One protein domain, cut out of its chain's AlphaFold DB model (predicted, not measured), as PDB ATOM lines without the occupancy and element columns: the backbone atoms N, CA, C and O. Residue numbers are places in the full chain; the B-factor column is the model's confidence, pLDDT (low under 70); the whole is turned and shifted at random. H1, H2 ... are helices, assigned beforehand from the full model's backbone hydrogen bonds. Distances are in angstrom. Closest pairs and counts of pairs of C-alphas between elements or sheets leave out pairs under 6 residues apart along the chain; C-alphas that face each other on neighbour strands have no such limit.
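AT A GLANCE: This is residues 49 to 111 of the 124 residues of an uncharacterized protein of Faecalicatena contorta (UniProt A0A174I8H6). Two pairs of helices form the arms of a V: H1 and H4 lie side by side in one, and H2 crosses H3 in the other. The printed part has 63 residues, with four named helices in the order H1, H2, H3, H4 and no named strand, all helix by class. It is only just compact, close to loose, with a radius of gyration of the C-alphas of 12.7 A and spans of 36 by 27 by 18 A.

HOW THE PARTS SIT: Start at H1, residues 49 to 60: it touches H4, residues 95 to 107, at a shallow tilt of 8 degrees, opposite ways, closest at the C-alphas of Ile 55 and Ile 99, 5.9 A. H2, residues 62 to 72, touches H3, residues 80 to 92, at a steep tilt of 46 degrees, closest at the C-alphas of Ser 70 and Arg 87, 5.4 A. H1, with residues 54 to 58 alone, only just touches H2, with 3 pairs of C-alphas within 8 A, the closest Ile 58 and Tyr 65, 6.0 A. In H1, H2, H3 and H4 every O i to N i+4 pair is within hydrogen-bond range.

IN THESE COORDINATES: Find C-alpha 49 at (16.512, -8.965, -49.795), where H1 begins its 16.3 A; H2 follows with 15.4 A, H3 with 18.3 A, and H4 with 18.6 A to C-alpha 107 at (22.746, -14.396, -41.589).

THE WHOLE: The C-alphas farthest apart, Cys 81 and Arg 111, are 38.8 A apart. The printed part has no cut, no link is long, and no printed residue is under 70 in pLDDT.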
ATOM      1  N   GLU A  49      17.766  -9.682 -49.577       93.50
ATOM      2  CA  GLU A  49      16.512  -8.965 -49.795       93.50
ATOM      3  C   GLU A  49      15.365  -9.936 -50.103       93.50
ATOM      4  O   GLU A  49      14.291  -9.812 -49.525       93.50
ATOM      5  N   ALA A  50      15.607 -10.967 -50.921       92.88
ATOM      6  CA  ALA A  50      14.605 -11.999 -51.192       92.88
ATOM      7  C   ALA A  50      14.230 -12.788 -49.924       92.88
ATOM      8  O   ALA A  50      13.077 -13.170 -49.736       92.88
ATOM      9  N   VAL A  51      15.185 -13.014 -49.014       93.12
ATOM     10  CA  VAL A  51      14.890 -13.646 -47.719       93.12
ATOM     11  C   VAL A  51      14.116 -12.702 -46.793       93.12
ATOM     12  O   VAL A  51      13.234 -13.151 -46.059       93.12
ATOM     13  N   ASP A  52      14.386 -11.400 -46.844       94.62
ATOM     14  CA  ASP A  52      13.614 -10.401 -46.099       94.62
ATOM     15  C   ASP A  52      12.159 -10.321 -46.590       94.62
ATOM     16  O   ASP A  52      11.239 -10.217 -45.772       94.62
ATOM     17  N   GLU A  53      11.934 -10.458 -47.899       94.94
ATOM     18  CA  GLU A  53      10.598 -10.587 -48.491       94.94
ATOM     19  C   GLU A  53       9.886 -11.854 -48.006       94.94
ATOM     20  O   GLU A  53       8.742 -11.769 -47.561       94.94
ATOM     21  N   ILE A  54      10.577 -13.001 -47.969       94.06
ATOM     22  CA  ILE A  54      10.043 -14.248 -47.393       94.06
ATOM     23  C   ILE A  54       9.617 -14.035 -45.933       94.06
ATOM     24  O   ILE A  54       8.513 -14.410 -45.537       94.06
ATOM     25  N   ILE A  55      10.457 -13.391 -45.119       94.44
ATOM     26  CA  ILE A  55      10.138 -13.095 -43.715       94.44
ATOM     27  C   ILE A  55       8.917 -12.171 -43.615       94.44
ATOM     28  O   ILE A  55       8.058 -12.371 -42.751       94.44
ATOM     29  N   CYS A  56       8.825 -11.159 -44.479       95.50
ATOM     30  CA  CYS A  56       7.679 -10.256 -44.540       95.50
ATOM     31  C   CYS A  56       6.393 -11.000 -44.926       95.50
ATOM     32  O   CYS A  56       5.349 -10.803 -44.293       95.50
ATOM     33  N   GLN A  57       6.478 -11.912 -45.891       94.38
ATOM     34  CA  GLN A  57       5.359 -12.726 -46.340       94.38
ATOM     35  C   GLN A  57       4.885 -13.677 -45.238       94.38
ATOM     36  O   GLN A  57       3.695 -13.711 -44.949       94.38
ATOM     37  N   ILE A  58       5.791 -14.359 -44.529       94.06
ATOM     38  CA  ILE A  58       5.438 -15.227 -43.391       94.06
ATOM     39  C   ILE A  58       4.712 -14.441 -42.286       94.06
ATOM     40  O   ILE A  58       3.806 -14.974 -41.642       94.06
ATOM     41  N   LYS A  59       5.108 -13.183 -42.050       93.88
ATOM     42  CA  LYS A  59       4.475 -12.301 -41.054       93.88
ATOM     43  C   LYS A  59       3.103 -11.792 -41.497       93.88
ATOM     44  O   LYS A  59       2.240 -11.608 -40.645       93.88
ATOM     45  N   THR A  60       2.928 -11.545 -42.794       95.69
ATOM     46  CA  THR A  60       1.702 -10.965 -43.364       95.69
ATOM     47  C   THR A  60       0.659 -12.030 -43.678       95.69
ATOM     48  O   THR A  60      -0.460 -11.961 -43.179       95.69
ATOM     49  N   ASP A  61       1.035 -13.031 -44.475       94.81
ATOM     50  CA  ASP A  61       0.185 -14.146 -44.881       94.81
ATOM     51  C   ASP A  61       0.992 -15.450 -44.934       94.81
ATOM     52  O   ASP A  61       1.560 -15.872 -45.948       94.81
ATOM     53  N   ARG A  62       1.012 -16.129 -43.788       93.00
ATOM     54  CA  ARG A  62       1.696 -17.414 -43.646       93.00
ATOM     55  C   ARG A  62       1.043 -18.534 -44.455       93.00
ATOM     56  O   ARG A  62       1.734 -19.473 -44.843       93.00
ATOM     57  N   ALA A  63      -0.273 -18.481 -44.656       93.62
ATOM     58  CA  ALA A  63      -0.988 -19.540 -45.356       93.62
ATOM     59  C   ALA A  63      -0.633 -19.520 -46.845       93.62
ATOM     60  O   ALA A  63      -0.332 -20.573 -47.408       93.62
ATOM     61  N   GLN A  64      -0.580 -18.324 -47.435       94.19
ATOM     62  CA  GLN A  64      -0.104 -18.130 -48.799       94.19
ATOM     63  C   GLN A  64       1.358 -18.569 -48.947       94.19
ATOM     64  O   GLN A  64       1.670 -19.341 -49.850       94.19
ATOM     65  N   TYR A  65       2.239 -18.161 -48.027       94.69
ATOM     66  CA  TYR A  65       3.636 -18.605 -48.051       94.69
ATOM     67  C   TYR A  65       3.764 -20.138 -48.020       94.69
ATOM     68  O   TYR A  65       4.546 -20.714 -48.772       94.69
ATOM     69  N   ALA A  66       2.990 -20.823 -47.171       94.12
ATOM     70  CA  ALA A  66       3.037 -22.281 -47.069       94.12
ATOM     71  C   ALA A  66       2.559 -22.988 -48.350       94.12
ATOM     72  O   ALA A  66       3.103 -24.037 -48.702       94.12
ATOM     73  N   GLU A  67       1.559 -22.433 -49.039       93.44
ATOM     74  CA  GLU A  67       1.099 -22.920 -50.345       93.44
ATOM     75  C   GLU A  67       2.212 -22.791 -51.392       93.44
ATOM     76  O   GLU A  67       2.627 -23.788 -51.983       93.44
ATOM     77  N   GLU A  68       2.753 -21.582 -51.557       93.06
ATOM     78  CA  GLU A  68       3.800 -21.288 -52.540       93.06
ATOM     79  C   GLU A  68       5.068 -22.112 -52.282       93.06
ATOM     80  O   GLU A  68       5.619 -22.717 -53.203       93.06
ATOM     81  N   PHE A  69       5.492 -22.219 -51.020       92.88
ATOM     82  CA  PHE A  69       6.639 -23.033 -50.623       92.88
ATOM     83  C   PHE A  69       6.450 -24.510 -50.991       92.88
ATOM     84  O   PHE A  69       7.361 -25.141 -51.522       92.88
ATOM     85  N   SER A  70       5.257 -25.067 -50.763       92.81
ATOM     86  CA  SER A  70       4.981 -26.490 -51.017       92.81
ATOM     87  C   SER A  70       5.006 -26.841 -52.504       92.81
ATOM     88  O   SER A  70       5.360 -27.963 -52.869       92.81
ATOM     89  N   GLN A  71       4.682 -25.880 -53.368       91.81
ATOM     90  CA  GLN A  71       4.761 -26.041 -54.819       91.81
ATOM     91  C   GLN A  71       6.211 -26.019 -55.336       91.81
ATOM     92  O   GLN A  71       6.499 -26.623 -56.367       91.81
ATOM     93  N   GLN A  72       7.138 -25.380 -54.613       91.00
ATOM     94  CA  GLN A  72       8.545 -25.241 -55.014       91.00
ATOM     95  C   GLN A  72       9.432 -26.444 -54.644       91.00
ATOM     96  O   GLN A  72      10.553 -26.553 -55.134       91.00
ATOM     97  N   LEU A  73       8.958 -27.363 -53.794       89.44
ATOM     98  CA  LEU A  73       9.771 -28.469 -53.266       89.44
ATOM     99  C   LEU A  73      10.113 -29.559 -54.294       89.44
ATOM    100  O   LEU A  73      11.040 -30.341 -54.073       89.44
ATOM    101  N   PHE A  74       9.372 -29.643 -55.400       90.56
ATOM    102  CA  PHE A  74       9.483 -30.741 -56.357       90.56
ATOM    103  C   PHE A  74       9.996 -30.277 -57.719       90.56
ATOM    104  O   PHE A  74       9.501 -29.316 -58.295       90.56
ATOM    105  N   ALA A  75      10.929 -31.038 -58.297       90.69
ATOM    106  CA  ALA A  75      11.461 -30.778 -59.639       90.69
ATOM    107  C   ALA A  75      10.465 -31.085 -60.776       90.69
ATOM    108  O   ALA A  75      10.714 -30.766 -61.936       90.69
ATOM    109  N   SER A  76       9.358 -31.766 -60.478       90.50
ATOM    110  CA  SER A  76       8.331 -32.139 -61.454       90.50
ATOM    111  C   SER A  76       6.940 -31.966 -60.847       90.50
ATOM    112  O   SER A  76       6.808 -32.056 -59.623       90.50
ATOM    113  N   PRO A  77       5.895 -31.751 -61.666       89.06
ATOM    114  CA  PRO A  77       4.527 -31.694 -61.172       89.06
ATOM    115  C   PRO A  77       4.136 -33.006 -60.489       89.06
ATOM    116  O   PRO A  77       4.345 -34.088 -61.036       89.06
ATOM    117  N   HIS A  78       3.554 -32.901 -59.300       92.50
ATOM    118  CA  HIS A  78       3.010 -34.029 -58.547       92.50
ATOM    119  C   HIS A  78       1.513 -33.822 -58.290       92.50
ATOM    120  O   HIS A  78       0.944 -32.787 -58.636       92.50
ATOM    121  N   SER A  79       0.849 -34.825 -57.711       94.00
ATOM    122  CA  SER A  79      -0.580 -34.732 -57.407       94.00
ATOM    123  C   SER A  79      -0.879 -33.609 -56.407       94.00
ATOM    124  O   SER A  79      -0.103 -33.336 -55.493       94.00
ATOM    125  N   ALA A  80      -2.055 -32.989 -56.530       93.62
ATOM    126  CA  ALA A  80      -2.479 -31.948 -55.594       93.62
ATOM    127  C   ALA A  80      -2.514 -32.454 -54.139       93.62
ATOM    128  O   ALA A  80      -2.174 -31.717 -53.222       93.62
ATOM    129  N   CYS A  81      -2.847 -33.732 -53.925       94.81
ATOM    130  CA  CYS A  81      -2.908 -34.326 -52.590       94.81
ATOM    131  C   CYS A  81      -1.551 -34.336 -51.873       94.81
ATOM    132  O   CYS A  81      -1.509 -34.109 -50.667       94.81
ATOM    133  N   ILE A  82      -0.444 -34.607 -52.582       93.81
ATOM    134  CA  ILE A  82       0.876 -34.608 -51.933       93.81
ATOM    135  C   ILE A  82       1.341 -33.182 -51.641       93.81
ATOM    136  O   ILE A  82       1.886 -32.937 -50.570       93.81
ATOM    137  N   ILE A  83       1.066 -32.231 -52.539       94.62
ATOM    138  CA  ILE A  83       1.382 -30.813 -52.319       94.62
ATOM    139  C   ILE A  83       0.601 -30.278 -51.114       94.62
ATOM    140  O   ILE A  83       1.190 -29.663 -50.227       94.62
ATOM    141  N   ASP A  84      -0.694 -30.591 -51.022       95.44
ATOM    142  CA  ASP A  84      -1.529 -30.199 -49.885       95.44
ATOM    143  C   ASP A  84      -1.042 -30.824 -48.569       95.44
ATOM    144  O   ASP A  84      -1.006 -30.159 -47.533       95.44
ATOM    145  N   TRP A  85      -0.580 -32.076 -48.602       95.38
ATOM    146  CA  TRP A  85       0.037 -32.708 -47.439       95.38
ATOM    147  C   TRP A  85       1.308 -31.970 -46.978       95.38
ATOM    148  O   TRP A  85       1.456 -31.696 -45.786       95.38
ATOM    149  N   PHE A  86       2.193 -31.567 -47.898       94.75
ATOM    150  CA  PHE A  86       3.373 -30.756 -47.559       94.75
ATOM    151  C   PHE A  86       3.004 -29.374 -47.015       94.75
ATOM    152  O   PHE A  86       3.603 -28.920 -46.036       94.75
ATOM    153  N   ARG A  87       1.967 -28.744 -47.567       94.69
ATOM    154  CA  ARG A  87       1.430 -27.475 -47.062       94.69
ATOM    155  C   ARG A  87       0.935 -27.603 -45.630       94.69
ATOM    156  O   ARG A  87       1.203 -26.729 -44.805       94.69
ATOM    157  N   GLN A  88       0.254 -28.699 -45.299       95.56
ATOM    158  CA  GLN A  88      -0.176 -28.978 -43.926       95.56
ATOM    159  C   GLN A  88       1.021 -29.157 -42.980       95.56
ATOM    160  O   GLN A  88       0.994 -28.630 -41.867       95.56
ATOM    161  N   ILE A  89       2.099 -29.817 -43.423       94.75
ATOM    162  CA  ILE A  89       3.349 -29.915 -42.648       94.75
ATOM    163  C   ILE A  89       3.948 -28.527 -42.418       94.75
ATOM    164  O   ILE A  89       4.245 -28.177 -41.274       94.75
ATOM    165  N   ALA A  90       4.080 -27.710 -43.464       93.00
ATOM    166  CA  ALA A  90       4.604 -26.350 -43.353       93.00
ATOM    167  C   ALA A  90       3.759 -25.492 -42.392       93.00
ATOM    168  O   ALA A  90       4.298 -24.771 -41.552       93.00
ATOM    169  N   MET A  91       2.431 -25.634 -42.441       94.06
ATOM    170  CA  MET A  91       1.508 -24.959 -41.527       94.06
ATOM    171  C   MET A  91       1.555 -25.493 -40.089       94.06
ATOM    172  O   MET A  91       1.252 -24.742 -39.161       94.06
ATOM    173  N   SER A  92       1.954 -26.747 -39.873       94.88
ATOM    174  CA  SER A  92       2.105 -27.317 -38.527       94.88
ATOM    175  C   SER A  92       3.291 -26.728 -37.748       94.88
ATOM    176  O   SER A  92       3.310 -26.787 -36.519       94.88
ATOM    177  N   ALA A  93       4.266 -26.127 -38.441       91.75
ATOM    178  CA  ALA A  93       5.414 -25.484 -37.808       91.75
ATOM    179  C   ALA A  93       5.008 -24.238 -36.995       91.75
ATOM    180  O   ALA A  93       3.988 -23.602 -37.262       91.75
ATOM    181  N   SER A  94       5.831 -23.841 -36.019       92.88
ATOM    182  CA  SER A  94       5.657 -22.572 -35.292       92.88
ATOM    183  C   SER A  94       5.972 -21.384 -36.202       92.88
ATOM    184  O   SER A  94       7.043 -21.355 -36.799       92.88
ATOM    185  N   SER A  95       5.091 -20.378 -36.272       89.06
ATOM    186  CA  SER A  95       5.300 -19.181 -37.107       89.06
ATOM    187  C   SER A  95       6.557 -18.405 -36.715       89.06
ATOM    188  O   SER A  95       7.345 -18.031 -37.578       89.06
ATOM    189  N   ILE A  96       6.776 -18.219 -35.412       93.38
ATOM    190  CA  ILE A  96       7.978 -17.569 -34.879       93.38
ATOM    191  C   ILE A  96       9.206 -18.423 -35.197       93.38
ATOM    192  O   ILE A  96      10.203 -17.898 -35.675       93.38
ATOM    193  N   GLY A  97       9.113 -19.746 -35.018       93.50
ATOM    194  CA  GLY A  97      10.205 -20.660 -35.357       93.50
ATOM    195  C   GLY A  97      10.598 -20.580 -36.834       93.50
ATOM    196  O   GLY A  97      11.781 -20.538 -37.149       93.50
ATOM    197  N   THR A  98       9.625 -20.486 -37.741       93.19
ATOM    198  CA  THR A  98       9.888 -20.311 -39.175       93.19
ATOM    199  C   THR A  98      10.592 -18.983 -39.470       93.19
ATOM    200  O   THR A  98      11.525 -18.966 -40.268       93.19
ATOM    201  N   ILE A  99      10.190 -17.890 -38.814       94.50
ATOM    202  CA  ILE A  99      10.823 -16.570 -38.979       94.50
ATOM    203  C   ILE A  99      12.268 -16.586 -38.466       94.50
ATOM    204  O   ILE A  99      13.165 -16.146 -39.179       94.50
ATOM    205  N   GLU A 100      12.504 -17.114 -37.265       95.94
ATOM    206  CA  GLU A 100      13.850 -17.192 -36.682       95.94
ATOM    207  C   GLU A 100      14.773 -18.101 -37.504       95.94
ATOM    208  O   GLU A 100      15.926 -17.753 -37.749       95.94
ATOM    209  N   CYS A 101      14.259 -19.223 -38.019       93.62
ATOM    210  CA  CYS A 101      15.004 -20.059 -38.959       93.62
ATOM    211  C   CYS A 101      15.353 -19.301 -40.247       93.62
ATOM    212  O   CYS A 101      16.476 -19.415 -40.725       93.62
ATOM    213  N   ALA A 102      14.431 -18.514 -40.809       92.88
ATOM    214  CA  ALA A 102      14.712 -17.713 -42.001       92.88
ATOM    215  C   ALA A 102      15.773 -16.627 -41.733       92.88
ATOM    216  O   ALA A 102      16.649 -16.412 -42.570       92.88
ATOM    217  N   LEU A 103      15.747 -15.992 -40.555       93.81
ATOM    218  CA  LEU A 103      16.778 -15.042 -40.119       93.81
ATOM    219  C   LEU A 103      18.147 -15.719 -39.966       93.81
ATOM    220  O   LEU A 103      19.143 -15.213 -40.480       93.81
ATOM    221  N   SER A 104      18.187 -16.884 -39.318       93.69
ATOM    222  CA  SER A 104      19.395 -17.709 -39.192       93.69
ATOM    223  C   SER A 104      19.950 -18.079 -40.572       93.69
ATOM    224  O   SER A 104      21.101 -17.768 -40.862       93.69
ATOM    225  N   LEU A 105      19.125 -18.597 -41.488       92.25
ATOM    226  CA  LEU A 105      19.563 -18.916 -42.850       92.25
ATOM    227  C   LEU A 105      20.062 -17.683 -43.628       92.25
ATOM    228  O   LEU A 105      20.980 -17.793 -44.443       92.25
ATOM    229  N   ARG A 106      19.478 -16.502 -43.388       91.81
ATOM    230  CA  ARG A 106      19.917 -15.241 -44.005       91.81
ATOM    231  C   ARG A 106      21.319 -14.837 -43.558       91.81
ATOM    232  O   ARG A 106      22.094 -14.316 -44.368       91.81
ATOM    233  N   ASP A 107      21.608 -15.013 -42.269       91.12
ATOM    234  CA  ASP A 107      22.746 -14.396 -41.589       91.12
ATOM    235  C   ASP A 107      23.906 -15.348 -41.316       91.12
ATOM    236  O   ASP A 107      25.046 -14.881 -41.282       91.12
ATOM    237  N   GLU A 108      23.669 -16.654 -41.234       89.25
ATOM    238  CA  GLU A 108      24.716 -17.643 -40.996       89.25
ATOM    239  C   GLU A 108      25.681 -17.777 -42.183       89.25
ATOM    240  O   GLU A 108      25.315 -17.724 -43.364       89.25
ATOM    241  N   ASP A 109      26.961 -17.929 -41.845       86.75
ATOM    242  CA  ASP A 109      28.051 -18.175 -42.780       86.75
ATOM    243  C   ASP A 109      28.896 -19.343 -42.259       86.75
ATOM    244  O   ASP A 109      29.648 -19.224 -41.296       86.75
ATOM    245  N   GLY A 110      28.735 -20.506 -42.885       82.81
ATOM    246  CA  GLY A 110      29.449 -21.728 -42.531       82.81
ATOM    247  C   GLY A 110      30.828 -21.863 -43.181       82.81
ATOM    248  O   GLY A 110      31.450 -22.918 -43.032       82.81
ATOM    249  N   ARG A 111      31.316 -20.858 -43.927       82.12
ATOM    250  CA  ARG A 111      32.590 -20.958 -44.665       82.12
ATOM    251  C   ARG A 111      33.797 -21.113 -43.735       82.12
ATOM    252  O   ARG A 111      34.670 -21.929 -44.032       82.12
TER     253      ARG A 111